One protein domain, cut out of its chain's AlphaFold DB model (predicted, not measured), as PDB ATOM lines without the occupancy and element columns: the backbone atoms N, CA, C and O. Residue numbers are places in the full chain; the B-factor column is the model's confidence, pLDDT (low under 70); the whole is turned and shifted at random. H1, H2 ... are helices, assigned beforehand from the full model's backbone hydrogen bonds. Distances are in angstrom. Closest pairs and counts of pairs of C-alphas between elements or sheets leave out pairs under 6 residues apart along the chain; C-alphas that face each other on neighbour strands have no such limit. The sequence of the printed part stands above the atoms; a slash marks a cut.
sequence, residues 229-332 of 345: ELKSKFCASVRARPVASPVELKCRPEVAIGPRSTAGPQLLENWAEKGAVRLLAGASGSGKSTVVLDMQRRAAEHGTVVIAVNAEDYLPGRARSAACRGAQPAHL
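This is residues 229 to 332 of the 345 residues of an uncharacterized protein of Mycolicibacterium tokaiense (UniProt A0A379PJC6). There is little regular structure: mostly loops about one helix, H3, with H1 packed on its last residues and H2 on its side; residues 255 to 260 stick out. Of 104 printed residues, 37 are in four named helices, H1 to H4 in order: all helix. The whole is compact, radius of gyration of the C-alphas 14.3 A, and spans 45 by 35 by 26 A.

H1, residues 229 to 239, touches residues 296 to 301 alone of H3, residues 288 to 301, at a steep tilt of 54 degrees; the closest C-alphas, Cys 235 and Ala 300, are 4.7 A apart. H2, residues 268 to 271, touches H3, closest at C-alphas Glu 269 and Met 295, 5.8 A. H4, residues 319 to 326, touches no helix. Every O i to N i+4 pair is within hydrogen-bond range in H1 and H3, 3 of 4 in H4.

H1 begins at C-alpha 229 (-15.291, 5.520, -54.686), H3 measures 20.2 A, and H4 ends at C-alpha 326 (1.405, 0.562, -51.011).

The three links are long; low-confidence residues include 311 to 332.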
ATOM      1  N   GLU A 229     -15.202   6.487 -53.596       80.75
ATOM      2  CA  GLU A 229     -15.291   5.520 -54.686       80.75
ATOM      3  C   GLU A 229     -14.014   4.679 -54.789       80.75
ATOM      4  O   GLU A 229     -14.083   3.448 -54.794       80.75
ATOM      5  N   LEU A 230     -12.841   5.315 -54.787       78.06
ATOM      6  CA  LEU A 230     -11.539   4.655 -54.807       78.06
ATOM      7  C   LEU A 230     -11.341   3.796 -53.557       78.06
ATOM      8  O   LEU A 230     -10.905   2.647 -53.652       78.06
ATOM      9  N   LYS A 231     -11.742   4.315 -52.389       82.38
ATOM     10  CA  LYS A 231     -11.750   3.552 -51.137       82.38
ATOM     11  C   LYS A 231     -12.616   2.296 -51.248       82.38
ATOM     12  O   LYS A 231     -12.190   1.221 -50.825       82.38
ATOM     13  N   SER A 232     -13.806   2.416 -51.835       83.12
ATOM     14  CA  SER A 232     -14.712   1.287 -52.059       83.12
ATOM     15  C   SER A 232     -14.112   0.254 -53.021       83.12
ATOM     16  O   SER A 232     -14.065  -0.935 -52.695       83.12
ATOM     17  N   LYS A 233     -13.553   0.703 -54.155       82.62
ATOM     18  CA  LYS A 233     -12.879  -0.156 -55.147       82.62
ATOM     19  C   LYS A 233     -11.699  -0.914 -54.540       82.62
ATOM     20  O   LYS A 233     -11.574  -2.120 -54.755       82.62
ATOM     21  N   PHE A 234     -10.867  -0.248 -53.738       83.44
ATOM     22  CA  PHE A 234      -9.766  -0.902 -53.036       83.44
ATOM     23  C   PHE A 234     -10.278  -1.991 -52.086       83.44
ATOM     24  O   PHE A 234      -9.844  -3.139 -52.189       83.44
ATOM     25  N   CYS A 235     -11.241  -1.672 -51.214       86.06
ATOM     26  CA  CYS A 235     -11.824  -2.647 -50.290       86.06
ATOM     27  C   CYS A 235     -12.431  -3.848 -51.031       86.06
ATOM     28  O   CYS A 235     -12.201  -4.990 -50.633       86.06
ATOM     29  N   ALA A 236     -13.149  -3.615 -52.134       85.75
ATOM     30  CA  ALA A 236     -13.691  -4.677 -52.977       85.75
ATOM     31  C   ALA A 236     -12.580  -5.559 -53.573       85.75
ATOM     32  O   ALA A 236     -12.670  -6.784 -53.513       85.75
ATOM     33  N   SER A 237     -11.494  -4.951 -54.067       83.88
ATOM     34  CA  SER A 237     -10.352  -5.680 -54.635       83.88
ATOM     35  C   SER A 237      -9.641  -6.571 -53.614       83.88
ATOM     36  O   SER A 237      -9.195  -7.663 -53.955       83.88
ATOM     37  N   VAL A 238      -9.546  -6.131 -52.355       85.50
ATOM     38  CA  VAL A 238      -8.935  -6.912 -51.274       85.50
ATOM     39  C   VAL A 238      -9.846  -8.074 -50.875       85.50
ATOM     40  O   VAL A 238      -9.358  -9.189 -50.708       85.50
ATOM     41  N   ARG A 239     -11.164  -7.845 -50.782       83.00
ATOM     42  CA  ARG A 239     -12.158  -8.891 -50.473       83.00
ATOM     43  C   ARG A 239     -12.245  -9.971 -51.553       83.00
ATOM     44  O   ARG A 239     -12.501 -11.122 -51.229       83.00
ATOM     45  N   ALA A 240     -12.023  -9.611 -52.816       83.81
ATOM     46  CA  ALA A 240     -12.047 -10.551 -53.935       83.81
ATOM     47  C   ALA A 240     -10.834 -11.505 -53.975       83.81
ATOM     48  O   ALA A 240     -10.813 -12.432 -54.785       83.81
ATOM     49  N   ARG A 241      -9.807 -11.294 -53.136       80.50
ATOM     50  CA  ARG A 241      -8.621 -12.160 -53.116       80.50
ATOM     51  C   ARG A 241      -8.935 -13.500 -52.442       80.50
ATOM     52  O   ARG A 241      -9.527 -13.510 -51.362       80.50
ATOM     53  N   PRO A 242      -8.497 -14.629 -53.027       73.75
ATOM     54  CA  PRO A 242      -8.669 -15.936 -52.409       73.75
ATOM     55  C   PRO A 242      -7.911 -16.012 -51.079       73.75
ATOM     56  O   PRO A 242      -6.809 -15.478 -50.935       73.75
ATOM     57  N   VAL A 243      -8.515 -16.691 -50.105       71.44
ATOM     58  CA  VAL A 243      -7.929 -16.888 -48.777       71.44
ATOM     59  C   VAL A 243      -6.720 -17.808 -48.907       71.44
ATOM     60  O   VAL A 243      -6.863 -18.987 -49.217       71.44
ATOM     61  N   ALA A 244      -5.523 -17.257 -48.703       61.41
ATOM     62  CA  ALA A 244      -4.272 -17.975 -48.938       61.41
ATOM     63  C   ALA A 244      -3.947 -19.026 -47.858       61.41
ATOM     64  O   ALA A 244      -3.121 -19.902 -48.098       61.41
ATOM     65  N   SER A 245      -4.568 -18.954 -46.676       64.56
ATOM     66  CA  SER A 245      -4.320 -19.891 -45.578       64.56
ATOM     67  C   SER A 245      -5.552 -20.037 -44.676       64.56
ATOM     68  O   SER A 245      -6.128 -19.024 -44.287       64.56
ATOM     69  N   PRO A 246      -5.948 -21.265 -44.289       67.44
ATOM     70  CA  PRO A 246      -6.976 -21.487 -43.270       67.44
ATOM     71  C   PRO A 246      -6.455 -21.254 -41.840       67.44
ATOM     72  O   PRO A 246      -7.229 -21.306 -40.889       67.44
ATOM     73  N   VAL A 247      -5.144 -21.043 -41.670       75.81
ATOM     74  CA  VAL A 247      -4.507 -20.883 -40.360       75.81
ATOM     75  C   VAL A 247      -4.459 -19.409 -39.976       75.81
ATOM     76  O   VAL A 247      -3.804 -18.615 -40.650       75.81
ATOM     77  N   GLU A 248      -5.096 -19.074 -38.856       80.50
ATOM     78  CA  GLU A 248      -5.040 -17.740 -38.265       80.50
ATOM     79  C   GLU A 248      -3.704 -17.518 -37.541       80.50
ATOM     80  O   GLU A 248      -3.376 -18.193 -36.562       80.50
ATOM     81  N   LEU A 249      -2.932 -16.544 -38.021       83.44
ATOM     82  CA  LEU A 249      -1.651 -16.166 -37.436       83.44
ATOM     83  C   LEU A 249      -1.813 -14.975 -36.481       83.44
ATOM     84  O   LEU A 249      -2.490 -13.992 -36.784       83.44
ATOM     85  N   LYS A 250      -1.143 -15.049 -35.328       85.56
ATOM     86  CA  LYS A 250      -1.109 -13.995 -34.305       85.56
ATOM     87  C   LYS A 250       0.292 -13.403 -34.226       85.56
ATOM     88  O   LYS A 250       1.271 -14.148 -34.255       85.56
ATOM     89  N   CYS A 251       0.402 -12.085 -34.088       84.00
ATOM     90  CA  CYS A 251       1.691 -11.460 -33.795       84.00
ATOM     91  C   CYS A 251       1.922 -11.427 -32.288       84.00
ATOM     92  O   CYS A 251       1.027 -11.692 -31.485       84.00
ATOM     93  N   ARG A 252       3.137 -11.062 -31.898       83.12
ATOM     94  CA  ARG A 252       3.484 -10.725 -30.523       83.12
ATOM     95  C   ARG A 252       4.099  -9.326 -30.529       83.12
ATOM     96  O   ARG A 252       4.894  -9.052 -31.428       83.12
ATOM     97  N   PRO A 253       3.762  -8.449 -29.572       75.06
ATOM     98  CA  PRO A 253       4.399  -7.149 -29.501       75.06
ATOM     99  C   PRO A 253       5.838  -7.333 -29.023       75.06
ATOM    100  O   PRO A 253       6.089  -7.921 -27.968       75.06
ATOM    101  N   GLU A 254       6.781  -6.831 -29.809       69.69
ATOM    102  CA  GLU A 254       8.178  -6.727 -29.415       69.69
ATOM    103  C   GLU A 254       8.403  -5.314 -28.875       69.69
ATOM    104  O   GLU A 254       8.330  -4.328 -29.606       69.69
ATOM    105  N   VAL A 255       8.592  -5.196 -27.558       58.78
ATOM    106  CA  VAL A 255       8.941  -3.911 -26.944       58.78
ATOM    107  C   VAL A 255      10.435  -3.726 -27.154       58.78
ATOM    108  O   VAL A 255      11.238  -4.331 -26.450       58.78
ATOM    109  N   ALA A 256      10.811  -2.910 -28.134       50.97
ATOM    110  CA  ALA A 256      12.214  -2.662 -28.444       50.97
ATOM    111  C   ALA A 256      12.978  -1.937 -27.311       50.97
ATOM    112  O   ALA A 256      14.201  -1.870 -27.372       50.97
ATOM    113  N   ILE A 257      12.311  -1.397 -26.277       42.34
ATOM    114  CA  ILE A 257      12.955  -0.692 -25.152       42.34
ATOM    115  C   ILE A 257      12.081  -0.810 -23.877       42.34
ATOM    116  O   ILE A 257      11.109  -0.075 -23.734       42.34
ATOM    117  N   GLY A 258      12.396  -1.717 -22.938       43.56
ATOM    118  CA  GLY A 258      11.762  -1.777 -21.596       43.56
ATOM    119  C   GLY A 258      10.939  -3.043 -21.278       43.56
ATOM    120  O   GLY A 258      10.642  -3.821 -22.182       43.56
ATOM    121  N   PRO A 259      10.628  -3.306 -19.985       41.47
ATOM    122  CA  PRO A 259      10.325  -4.642 -19.466       41.47
ATOM    123  C   PRO A 259       9.131  -5.287 -20.174       41.47
ATOM    124  O   PRO A 259       8.099  -4.653 -20.375       41.47
ATOM    125  N   ARG A 260       9.327  -6.562 -20.552       47.59
ATOM    126  CA  ARG A 260       8.415  -7.456 -21.290       47.59
ATOM    127  C   ARG A 260       6.949  -7.024 -21.201       47.59
ATOM    128  O   ARG A 260       6.327  -7.173 -20.151       47.59
ATOM    129  N   SER A 261       6.382  -6.591 -22.330       53.09
ATOM    130  CA  SER A 261       4.928  -6.471 -22.451       53.09
ATOM    131  C   SER A 261       4.286  -7.811 -22.085       53.09
ATOM    132  O   SER A 261       4.636  -8.859 -22.634       53.09
ATOM    133  N   THR A 262       3.357  -7.767 -21.133       53.88
ATOM    134  CA  THR A 262       2.513  -8.893 -20.712       53.88
ATOM    135  C   THR A 262       1.406  -9.196 -21.723       53.88
ATOM    136  O   THR A 262       0.636 -10.134 -21.524       53.88
ATOM    137  N   ALA A 263       1.318  -8.435 -22.821       63.25
ATOM    138  CA  ALA A 263       0.343  -8.671 -23.872       63.25
ATOM    139  C   ALA A 263       0.661  -9.982 -24.610       63.25
ATOM    140  O   ALA A 263       1.715 -10.140 -25.235       63.25
ATOM    141  N   GLY A 264      -0.270 -10.933 -24.516       70.88
ATOM    142  CA  GLY A 264      -0.199 -12.204 -25.227       70.88
ATOM    143  C   GLY A 264      -0.302 -12.041 -26.750       70.88
ATOM    144  O   GLY A 264      -0.599 -10.949 -27.248       70.88
ATOM    145  N   PRO A 265      -0.060 -13.123 -27.512       79.56
ATOM    146  CA  PRO A 265      -0.236 -13.104 -28.954       79.56
ATOM    147  C   PRO A 265      -1.675 -12.752 -29.335       79.56
ATOM    148  O   PRO A 265      -2.624 -13.348 -28.822       79.56
ATOM    149  N   GLN A 266      -1.842 -11.815 -30.260       84.12
ATOM    150  CA  GLN A 266      -3.152 -11.399 -30.767       84.12
ATOM    151  C   GLN A 266      -3.074 -11.050 -32.254       84.12
ATOM    152  O   GLN A 266      -2.001 -11.063 -32.862       84.12
ATOM    153  N   LEU A 267      -4.236 -10.811 -32.852       84.56
ATOM    154  CA  LEU A 267      -4.345 -10.479 -34.265       84.56
ATOM    155  C   LEU A 267      -3.813  -9.074 -34.530       84.56
ATOM    156  O   LEU A 267      -3.919  -8.195 -33.673       84.56
ATOM    157  N   LEU A 268      -3.229  -8.868 -35.713       83.19
ATOM    158  CA  LEU A 268      -2.547  -7.617 -36.043       83.19
ATOM    159  C   LEU A 268      -3.493  -6.407 -35.987       83.19
ATOM    160  O   LEU A 268      -3.102  -5.330 -35.538       83.19
ATOM    161  N   GLU A 269      -4.753  -6.601 -36.375       81.94
ATOM    162  CA  GLU A 269      -5.796  -5.580 -36.327       81.94
ATOM    163  C   GLU A 269      -6.138  -5.094 -34.912       81.94
ATOM    164  O   GLU A 269      -6.571  -3.955 -34.762       81.94
ATOM    165  N   ASN A 270      -5.879  -5.886 -33.868       82.12
ATOM    166  CA  ASN A 270      -6.149  -5.467 -32.491       82.12
ATOM    167  C   ASN A 270      -5.168  -4.386 -32.005       82.12
ATOM    168  O   ASN A 270      -5.402  -3.757 -30.978       82.12
ATOM    169  N   TRP A 271      -4.083  -4.146 -32.749       75.62
ATOM    170  CA  TRP A 271      -3.167  -3.020 -32.532       75.62
ATOM    171  C   TRP A 271      -3.330  -1.895 -33.557       75.62
ATOM    172  O   TRP A 271      -2.500  -0.972 -33.594       75.62
ATOM    173  N   ALA A 272      -4.346  -1.984 -34.420       72.69
ATOM    174  CA  ALA A 272      -4.615  -0.978 -35.429       72.69
ATOM    175  C   ALA A 272      -5.290   0.240 -34.790       72.69
ATOM    176  O   ALA A 272      -6.401   0.170 -34.279       72.69
ATOM    177  N   GLU A 273      -4.621   1.383 -34.878       76.88
ATOM    178  CA  GLU A 273      -5.191   2.688 -34.553       76.88
ATOM    179  C   GLU A 273      -5.141   3.551 -35.812       76.88
ATOM    180  O   GLU A 273      -4.232   3.424 -36.643       76.88
ATOM    181  N   LYS A 274      -6.121   4.443 -35.983       73.50
ATOM    182  CA  LYS A 274      -6.166   5.322 -37.155       73.50
ATOM    183  C   LYS A 274      -4.895   6.176 -37.210       73.50
ATOM    184  O   LYS A 274      -4.638   6.971 -36.314       73.50
ATOM    185  N   GLY A 275      -4.126   6.031 -38.288       69.25
ATOM    186  CA  GLY A 275      -2.880   6.775 -38.497       69.25
ATOM    187  C   GLY A 275      -1.655   6.208 -37.772       69.25
ATOM    188  O   GLY A 275      -0.574   6.776 -37.911       69.25
ATOM    189  N   ALA A 276      -1.785   5.093 -37.046       76.88
ATOM    190  CA  ALA A 276      -0.636   4.432 -36.445       76.88
ATOM    191  C   ALA A 276       0.192   3.686 -37.500       76.88
ATOM    192  O   ALA A 276      -0.338   2.980 -38.357       76.88
ATOM    193  N   VAL A 277       1.514   3.816 -37.395       75.88
ATOM    194  CA  VAL A 277       2.483   3.026 -38.161       75.88
ATOM    195  C   VAL A 277       3.019   1.938 -37.242       75.88
ATOM    196  O   VAL A 277       3.432   2.217 -36.115       75.88
ATOM    197  N   ARG A 278       2.997   0.688 -37.708       80.44
ATOM    198  CA  ARG A 278       3.509  -0.473 -36.971       80.44
ATOM    199  C   ARG A 278       4.547  -1.189 -37.830       80.44
ATOM    200  O   ARG A 278       4.330  -1.376 -39.024       80.44
ATOM    201  N   LEU A 279       5.657  -1.584 -37.215       82.19
ATOM    202  CA  LEU A 279       6.685  -2.398 -37.855       82.19
ATOM    203  C   LEU A 279       6.411  -3.874 -37.554       82.19
ATOM    204  O   LEU A 279       6.259  -4.246 -36.392       82.19
ATOM    205  N   LEU A 280       6.361  -4.703 -38.595       84.56
ATOM    206  CA  LEU A 280       6.221  -6.150 -38.462       84.56
ATOM    207  C   LEU A 280       7.562  -6.827 -38.768       84.56
ATOM    208  O   LEU A 280       8.022  -6.809 -39.909       84.56
ATOM    209  N   ALA A 281       8.164  -7.448 -37.756       82.94
ATOM    210  CA  ALA A 281       9.427  -8.172 -37.864       82.94
ATOM    211  C   ALA A 281       9.232  -9.687 -37.672       82.94
ATOM    212  O   ALA A 281       8.245 -10.140 -37.094       82.94
ATOM    213  N   GLY A 282      10.161 -10.486 -38.201       83.12
ATOM    214  CA  GLY A 282      10.148 -11.945 -38.080       83.12
ATOM    215  C   GLY A 282      11.036 -12.626 -39.119       83.12
ATOM    216  O   GLY A 282      11.332 -12.042 -40.165       83.12
ATOM    217  N   ALA A 283      11.434 -13.873 -38.860       82.56
ATOM    218  CA  ALA A 283      12.271 -14.664 -39.765       82.56
ATOM    219  C   ALA A 283      11.626 -14.873 -41.153       82.56
ATOM    220  O   ALA A 283      10.416 -14.697 -41.345       82.56
ATOM    221  N   SER A 284      12.429 -15.245 -42.153       79.25
ATOM    222  CA  SER A 284      11.885 -15.675 -43.448       79.25
ATOM    223  C   SER A 284      10.944 -16.871 -43.252       79.25
ATOM    224  O   SER A 284      11.209 -17.737 -42.425       79.25
ATOM    225  N   GLY A 285       9.808 -16.885 -43.953       81.44
ATOM    226  CA  GLY A 285       8.787 -17.930 -43.798       81.44
ATOM    227  C   GLY A 285       7.890 -17.819 -42.555       81.44
ATOM    228  O   GLY A 285       6.963 -18.605 -42.425       81.44
ATOM    229  N   SER A 286       8.067 -16.821 -41.677       83.81
ATOM    230  CA  SER A 286       7.262 -16.675 -40.446       83.81
ATOM    231  C   SER A 286       5.804 -16.221 -40.656       83.81
ATOM    232  O   SER A 286       5.125 -15.881 -39.693       83.81
ATOM    233  N   GLY A 287       5.336 -16.122 -41.906       83.50
ATOM    234  CA  GLY A 287       3.962 -15.721 -42.224       83.50
ATOM    235  C   GLY A 287       3.664 -14.216 -42.163       83.50
ATOM    236  O   GLY A 287       2.496 -13.843 -42.135       83.50
ATOM    237  N   LYS A 288       4.676 -13.327 -42.186       86.19
ATOM    238  CA  LYS A 288       4.473 -11.856 -42.179       86.19
ATOM    239  C   LYS A 288       3.504 -11.388 -43.269       86.19
ATOM    240  O   LYS A 288       2.557 -10.663 -42.988       86.19
ATOM    241  N   SER A 289       3.733 -11.831 -44.506       82.69
ATOM    242  CA  SER A 289       2.876 -11.498 -45.647       82.69
ATOM    243  C   SER A 289       1.452 -12.017 -45.453       82.69
ATOM    244  O   SER A 289       0.506 -11.313 -45.781       82.69
ATOM    245  N   THR A 290       1.298 -13.207 -44.867       84.62
ATOM    246  CA  THR A 290      -0.007 -13.807 -44.565       84.62
ATOM    247  C   THR A 290      -0.777 -12.969 -43.547       84.62
ATOM    248  O   THR A 290      -1.891 -12.554 -43.841       84.62
ATOM    249  N   VAL A 291      -0.160 -12.610 -42.414       87.31
ATOM    250  CA  VAL A 291      -0.810 -11.774 -41.387       87.31
ATOM    251  C   VAL A 291      -1.240 -10.416 -41.948       87.31
ATOM    252  O   VAL A 291      -2.327  -9.930 -41.645       87.31
ATOM    253  N   VAL A 292      -0.391  -9.790 -42.766       87.44
ATOM    254  CA  VAL A 292      -0.699  -8.499 -43.391       87.44
ATOM    255  C   VAL A 292      -1.885  -8.619 -44.349       87.44
ATOM    256  O   VAL A 292      -2.779  -7.776 -44.309       87.44
ATOM    257  N   LEU A 293      -1.926  -9.663 -45.182       85.50
ATOM    258  CA  LEU A 293      -3.043  -9.905 -46.099       85.50
ATOM    259  C   LEU A 293      -4.350 -10.186 -45.343       85.50
ATOM    260  O   LEU A 293      -5.391  -9.639 -45.714       85.50
ATOM    261  N   ASP A 294      -4.297 -10.969 -44.263       86.62
ATOM    262  CA  ASP A 294      -5.462 -11.264 -43.421       86.62
ATOM    263  C   ASP A 294      -5.996  -9.998 -42.737       86.62
ATOM    264  O   ASP A 294      -7.202  -9.734 -42.762       86.62
ATOM    265  N   MET A 295      -5.101  -9.159 -42.203       87.75
ATOM    266  CA  MET A 295      -5.460  -7.855 -41.644       87.75
ATOM    267  C   MET A 295      -6.100  -6.950 -42.702       87.75
ATOM    268  O   MET A 295      -7.131  -6.337 -42.433       87.75
ATOM    269  N   GLN A 296      -5.519  -6.860 -43.905       88.19
ATOM    270  CA  GLN A 296      -6.081  -6.061 -44.996       88.19
ATOM    271  C   GLN A 296      -7.495  -6.521 -45.354       88.19
ATOM    272  O   GLN A 296      -8.374  -5.680 -45.541       88.19
ATOM    273  N   ARG A 297      -7.734  -7.837 -45.410       85.88
ATOM    274  CA  ARG A 297      -9.058  -8.401 -45.700       85.88
ATOM    275  C   ARG A 297     -10.078  -8.060 -44.621       85.88
ATOM    276  O   ARG A 297     -11.121  -7.492 -44.938       85.88
ATOM    277  N   ARG A 298      -9.757  -8.334 -43.354       87.19
ATOM    278  CA  ARG A 298     -10.644  -8.046 -42.215       87.19
ATOM    279  C   ARG A 298     -10.900  -6.548 -42.055       87.19
ATOM    280  O   ARG A 298     -12.025  -6.133 -41.795       87.19
ATOM    281  N   ALA A 299      -9.899  -5.702 -42.288       86.81
ATOM    282  CA  ALA A 299     -10.094  -4.255 -42.313       86.81
ATOM    283  C   ALA A 299     -11.012  -3.825 -43.469       86.81
ATOM    284  O   ALA A 299     -11.923  -3.018 -43.262       86.81
ATOM    285  N   ALA A 300     -10.833  -4.406 -44.660       86.88
ATOM    286  CA  ALA A 300     -11.675  -4.127 -45.814       86.88
ATOM    287  C   ALA A 300     -13.133  -4.539 -45.576       86.88
ATOM    288  O   ALA A 300     -14.023  -3.828 -46.038       86.88
ATOM    289  N   GLU A 301     -13.419  -5.627 -44.847       86.44
ATOM    290  CA  GLU A 301     -14.777  -6.026 -44.414       86.44
ATOM    291  C   GLU A 301     -15.483  -4.904 -43.627       86.44
ATOM    292  O   GLU A 301     -16.658  -4.633 -43.867       86.44
ATOM    293  N   HIS A 302     -14.735  -4.143 -42.826       85.69
ATOM    294  CA  HIS A 302     -15.226  -3.000 -42.046       85.69
ATOM    295  C   HIS A 302     -15.071  -1.646 -42.764       85.69
ATOM    296  O   HIS A 302     -15.176  -0.587 -42.147       85.69
ATOM    297  N   GLY A 303     -14.760  -1.646 -44.066       83.06
ATOM    298  CA  GLY A 303     -14.564  -0.419 -44.846       83.06
ATOM    299  C   GLY A 303     -13.344   0.401 -44.407       83.06
ATOM    300  O   GLY A 303     -13.298   1.613 -44.626       83.06
ATOM    301  N   THR A 304     -12.362  -0.239 -43.775       84.56
ATOM    302  CA  THR A 304     -11.102   0.373 -43.346       84.56
ATOM    303  C   THR A 304      -9.980  -0.036 -44.295       84.56
ATOM    304  O   THR A 304      -9.879  -1.186 -44.708       84.56
ATOM    305  N   VAL A 305      -9.126   0.924 -44.653       83.81
ATOM    306  CA  VAL A 305      -7.989   0.703 -45.554       83.81
ATOM    307  C   VAL A 305      -6.737   0.483 -44.721       83.81
ATOM    308  O   VAL A 305      -6.387   1.319 -43.889       83.81
ATOM    309  N   VAL A 306      -6.049  -0.624 -44.981       85.19
ATOM    310  CA  VAL A 306      -4.737  -0.928 -44.410       85.19
ATOM    311  C   VAL A 306      -3.735  -0.985 -45.550       85.19
ATOM    312  O   VAL A 306      -3.894  -1.763 -46.492       85.19
ATOM    313  N   ILE A 307      -2.701  -0.154 -45.463       81.94
ATOM    314  CA  ILE A 307      -1.658  -0.070 -46.479       81.94
ATOM    315  C   ILE A 307      -0.411  -0.751 -45.937       81.94
ATOM    316  O   ILE A 307       0.140  -0.342 -44.917       81.94
ATOM    317  N   ALA A 308       0.013  -1.800 -46.629       81.44
ATOM    318  CA  ALA A 308       1.266  -2.474 -46.360       81.44
ATOM    319  C   ALA A 308       2.364  -1.846 -47.216       81.44
ATOM    320  O   ALA A 308       2.184  -1.659 -48.417       81.44
ATOM    321  N   VAL A 309       3.497  -1.533 -46.598       74.88
ATOM    322  CA  VAL A 309       4.678  -0.990 -47.276       74.88
ATOM    323  C   VAL A 309       5.887  -1.829 -46.893       74.88
ATOM    324  O   VAL A 309       5.933  -2.373 -45.787       74.88
ATOM    325  N   ASN A 310       6.861  -1.953 -47.794       74.12
ATOM    326  CA  ASN A 310       8.141  -2.539 -47.418       74.12
ATOM    327  C   ASN A 310       8.838  -1.592 -46.427       74.12
ATOM    328  O   ASN A 310       8.868  -0.380 -46.639       74.12
ATOM    329  N   ALA A 311       9.374  -2.137 -45.334       69.31
ATOM    330  CA  ALA A 311      10.039  -1.344 -44.302       69.31
ATOM    331  C   ALA A 311      11.285  -0.624 -44.842       69.31
ATOM    332  O   ALA A 311      11.587   0.476 -44.394       69.31
ATOM    333  N   GLU A 312      11.958  -1.207 -45.840       66.12
ATOM    334  CA  GLU A 312      13.108  -0.599 -46.527       66.12
ATOM    335  C   GLU A 312      12.736   0.690 -47.281       66.12
ATOM    336  O   GLU A 312      13.582   1.558 -47.474       66.12
ATOM    337  N   ASP A 313      11.461   0.850 -47.650       55.53
ATOM    338  CA  ASP A 313      10.945   2.036 -48.339       55.53
ATOM    339  C   ASP A 313      10.412   3.107 -47.361       55.53
ATOM    340  O   ASP A 313       9.948   4.173 -47.786       55.53
ATOM    341  N   TYR A 314      10.433   2.845 -46.048       58.09
ATOM    342  CA  TYR A 314       9.920   3.772 -45.041       58.09
ATOM    343  C   TYR A 314      10.973   4.805 -44.623       58.09
ATOM    344  O   TYR A 314      11.996   4.481 -44.025       58.09
ATOM    345  N   LEU A 315      10.660   6.084 -44.849       53.28
ATOM    346  CA  LEU A 315      11.395   7.212 -44.280       53.28
ATOM    347  C   LEU A 315      10.635   7.768 -43.057       53.28
ATOM    348  O   LEU A 315       9.456   8.127 -43.195       53.28
ATOM    349  N   PRO A 316      11.277   7.889 -41.876       53.00
ATOM    350  CA  PRO A 316      10.661   8.479 -40.689       53.00
ATOM    351  C   PRO A 316      10.034   9.851 -40.975       53.00
ATOM    352  O   PRO A 316      10.599  10.678 -41.687       53.00
ATOM    353  N   GLY A 317       8.824  10.085 -40.458       48.78
ATOM    354  CA  GLY A 317       8.067  11.324 -40.700       48.78
ATOM    355  C   GLY A 317       7.407  11.434 -42.085       48.78
ATOM    356  O   GLY A 317       6.636  12.362 -42.312       48.78
ATOM    357  N   ARG A 318       7.626  10.472 -42.999       55.28
ATOM    358  CA  ARG A 318       7.051  10.453 -44.361       55.28
ATOM    359  C   ARG A 318       6.093   9.285 -44.608       55.28
ATOM    360  O   ARG A 318       5.975   8.784 -45.725       55.28
ATOM    361  N   ALA A 319       5.341   8.886 -43.582       56.25
ATOM    362  CA  ALA A 319       4.354   7.803 -43.673       56.25
ATOM    363  C   ALA A 319       3.331   8.003 -44.813       56.25
ATOM    364  O   ALA A 319       2.927   7.040 -45.459       56.25
ATOM    365  N   ARG A 320       2.969   9.261 -45.115       53.78
ATOM    366  CA  ARG A 320       2.076   9.608 -46.235       53.78
ATOM    367  C   ARG A 320       2.666   9.239 -47.602       53.78
ATOM    368  O   ARG A 320       1.940   8.750 -48.453       53.78
ATOM    369  N   SER A 321       3.973   9.409 -47.799       53.06
ATOM    370  CA  SER A 321       4.653   9.075 -49.058       53.06
ATOM    371  C   SER A 321       4.797   7.565 -49.261       53.06
ATOM    372  O   SER A 321       4.695   7.082 -50.386       53.06
ATOM    373  N   ALA A 322       4.992   6.810 -48.177       54.53
ATOM    374  CA  ALA A 322       5.025   5.349 -48.223       54.53
ATOM    375  C   ALA A 322       3.632   4.768 -48.538       54.53
ATOM    376  O   ALA A 322       3.509   3.853 -49.353       54.53
ATOM    377  N   ALA A 323       2.572   5.349 -47.962       56.19
ATOM    378  CA  ALA A 323       1.187   4.961 -48.219       56.19
ATOM    379  C   ALA A 323       0.798   5.057 -49.708       56.19
ATOM    380  O   ALA A 323       0.102   4.181 -50.214       56.19
ATOM    381  N   CYS A 324       1.301   6.063 -50.430       53.72
ATOM    382  CA  CYS A 324       1.082   6.203 -51.871       53.72
ATOM    383  C   CYS A 324       1.617   5.006 -52.679       53.72
ATOM    384  O   CYS A 324       0.969   4.582 -53.631       53.72
ATOM    385  N   ARG A 325       2.753   4.409 -52.290       51.47
ATOM    386  CA  ARG A 325       3.320   3.237 -52.990       51.47
ATOM    387  C   ARG A 325       2.573   1.946 -52.674       51.47
ATOM    388  O   ARG A 325       2.313   1.158 -53.573       51.47
ATOM    389  N   GLY A 326       2.178   1.744 -51.415       49.28
ATOM    390  CA  GLY A 326       1.405   0.562 -51.011       49.28
ATOM    391  C   GLY A 326      -0.059   0.569 -51.483       49.28
ATOM    392  O   GLY A 326      -0.744  -0.447 -51.376       49.28
ATOM    393  N   ALA A 327      -0.546   1.707 -51.989       52.22
ATOM    394  CA  ALA A 327      -1.877   1.886 -52.568       52.22
ATOM    395  C   ALA A 327      -2.022   1.322 -53.992       52.22
ATOM    396  O   ALA A 327      -3.148   1.188 -54.478       52.22
ATOM    397  N   GLN A 328      -0.915   1.008 -54.675       49.56
ATOM    398  CA  GLN A 328      -0.965   0.492 -56.039       49.56
ATOM    399  C   GLN A 328      -1.595  -0.917 -56.061       49.56
ATOM    400  O   GLN A 328      -1.224  -1.782 -55.258       49.56
ATOM    401  N   PRO A 329      -2.564  -1.191 -56.956       40.56
ATOM    402  CA  PRO A 329      -3.169  -2.512 -57.059       40.56
ATOM    403  C   PRO A 329      -2.109  -3.583 -57.353       40.56
ATOM    404  O   PRO A 329      -1.255  -3.437 -58.226       40.56
ATOM    405  N   ALA A 330      -2.200  -4.706 -56.634       41.28
ATOM    406  CA  ALA A 330      -1.213  -5.791 -56.623       41.28
ATOM    407  C   ALA A 330      -0.964  -6.485 -57.979       41.28
ATOM    408  O   ALA A 330      -0.077  -7.336 -58.068       41.28
ATOM    409  N   HIS A 331      -1.685  -6.121 -59.043       37.66
ATOM    410  CA  HIS A 331      -1.401  -6.596 -60.399       37.66
ATOM    411  C   HIS A 331      -0.024  -6.145 -60.924       37.66
ATOM    412  O   HIS A 331       0.485  -6.754 -61.859       37.66
ATOM    413  N   LEU A 332       0.622  -5.160 -60.282       37.62
ATOM    414  CA  LEU A 332       1.956  -4.661 -60.644       37.62
ATOM    415  C   LEU A 332       3.114  -5.216 -59.785       37.62
ATOM    416  O   LEU A 332       4.278  -4.962 -60.084       37.62
TER     417      LEU A 332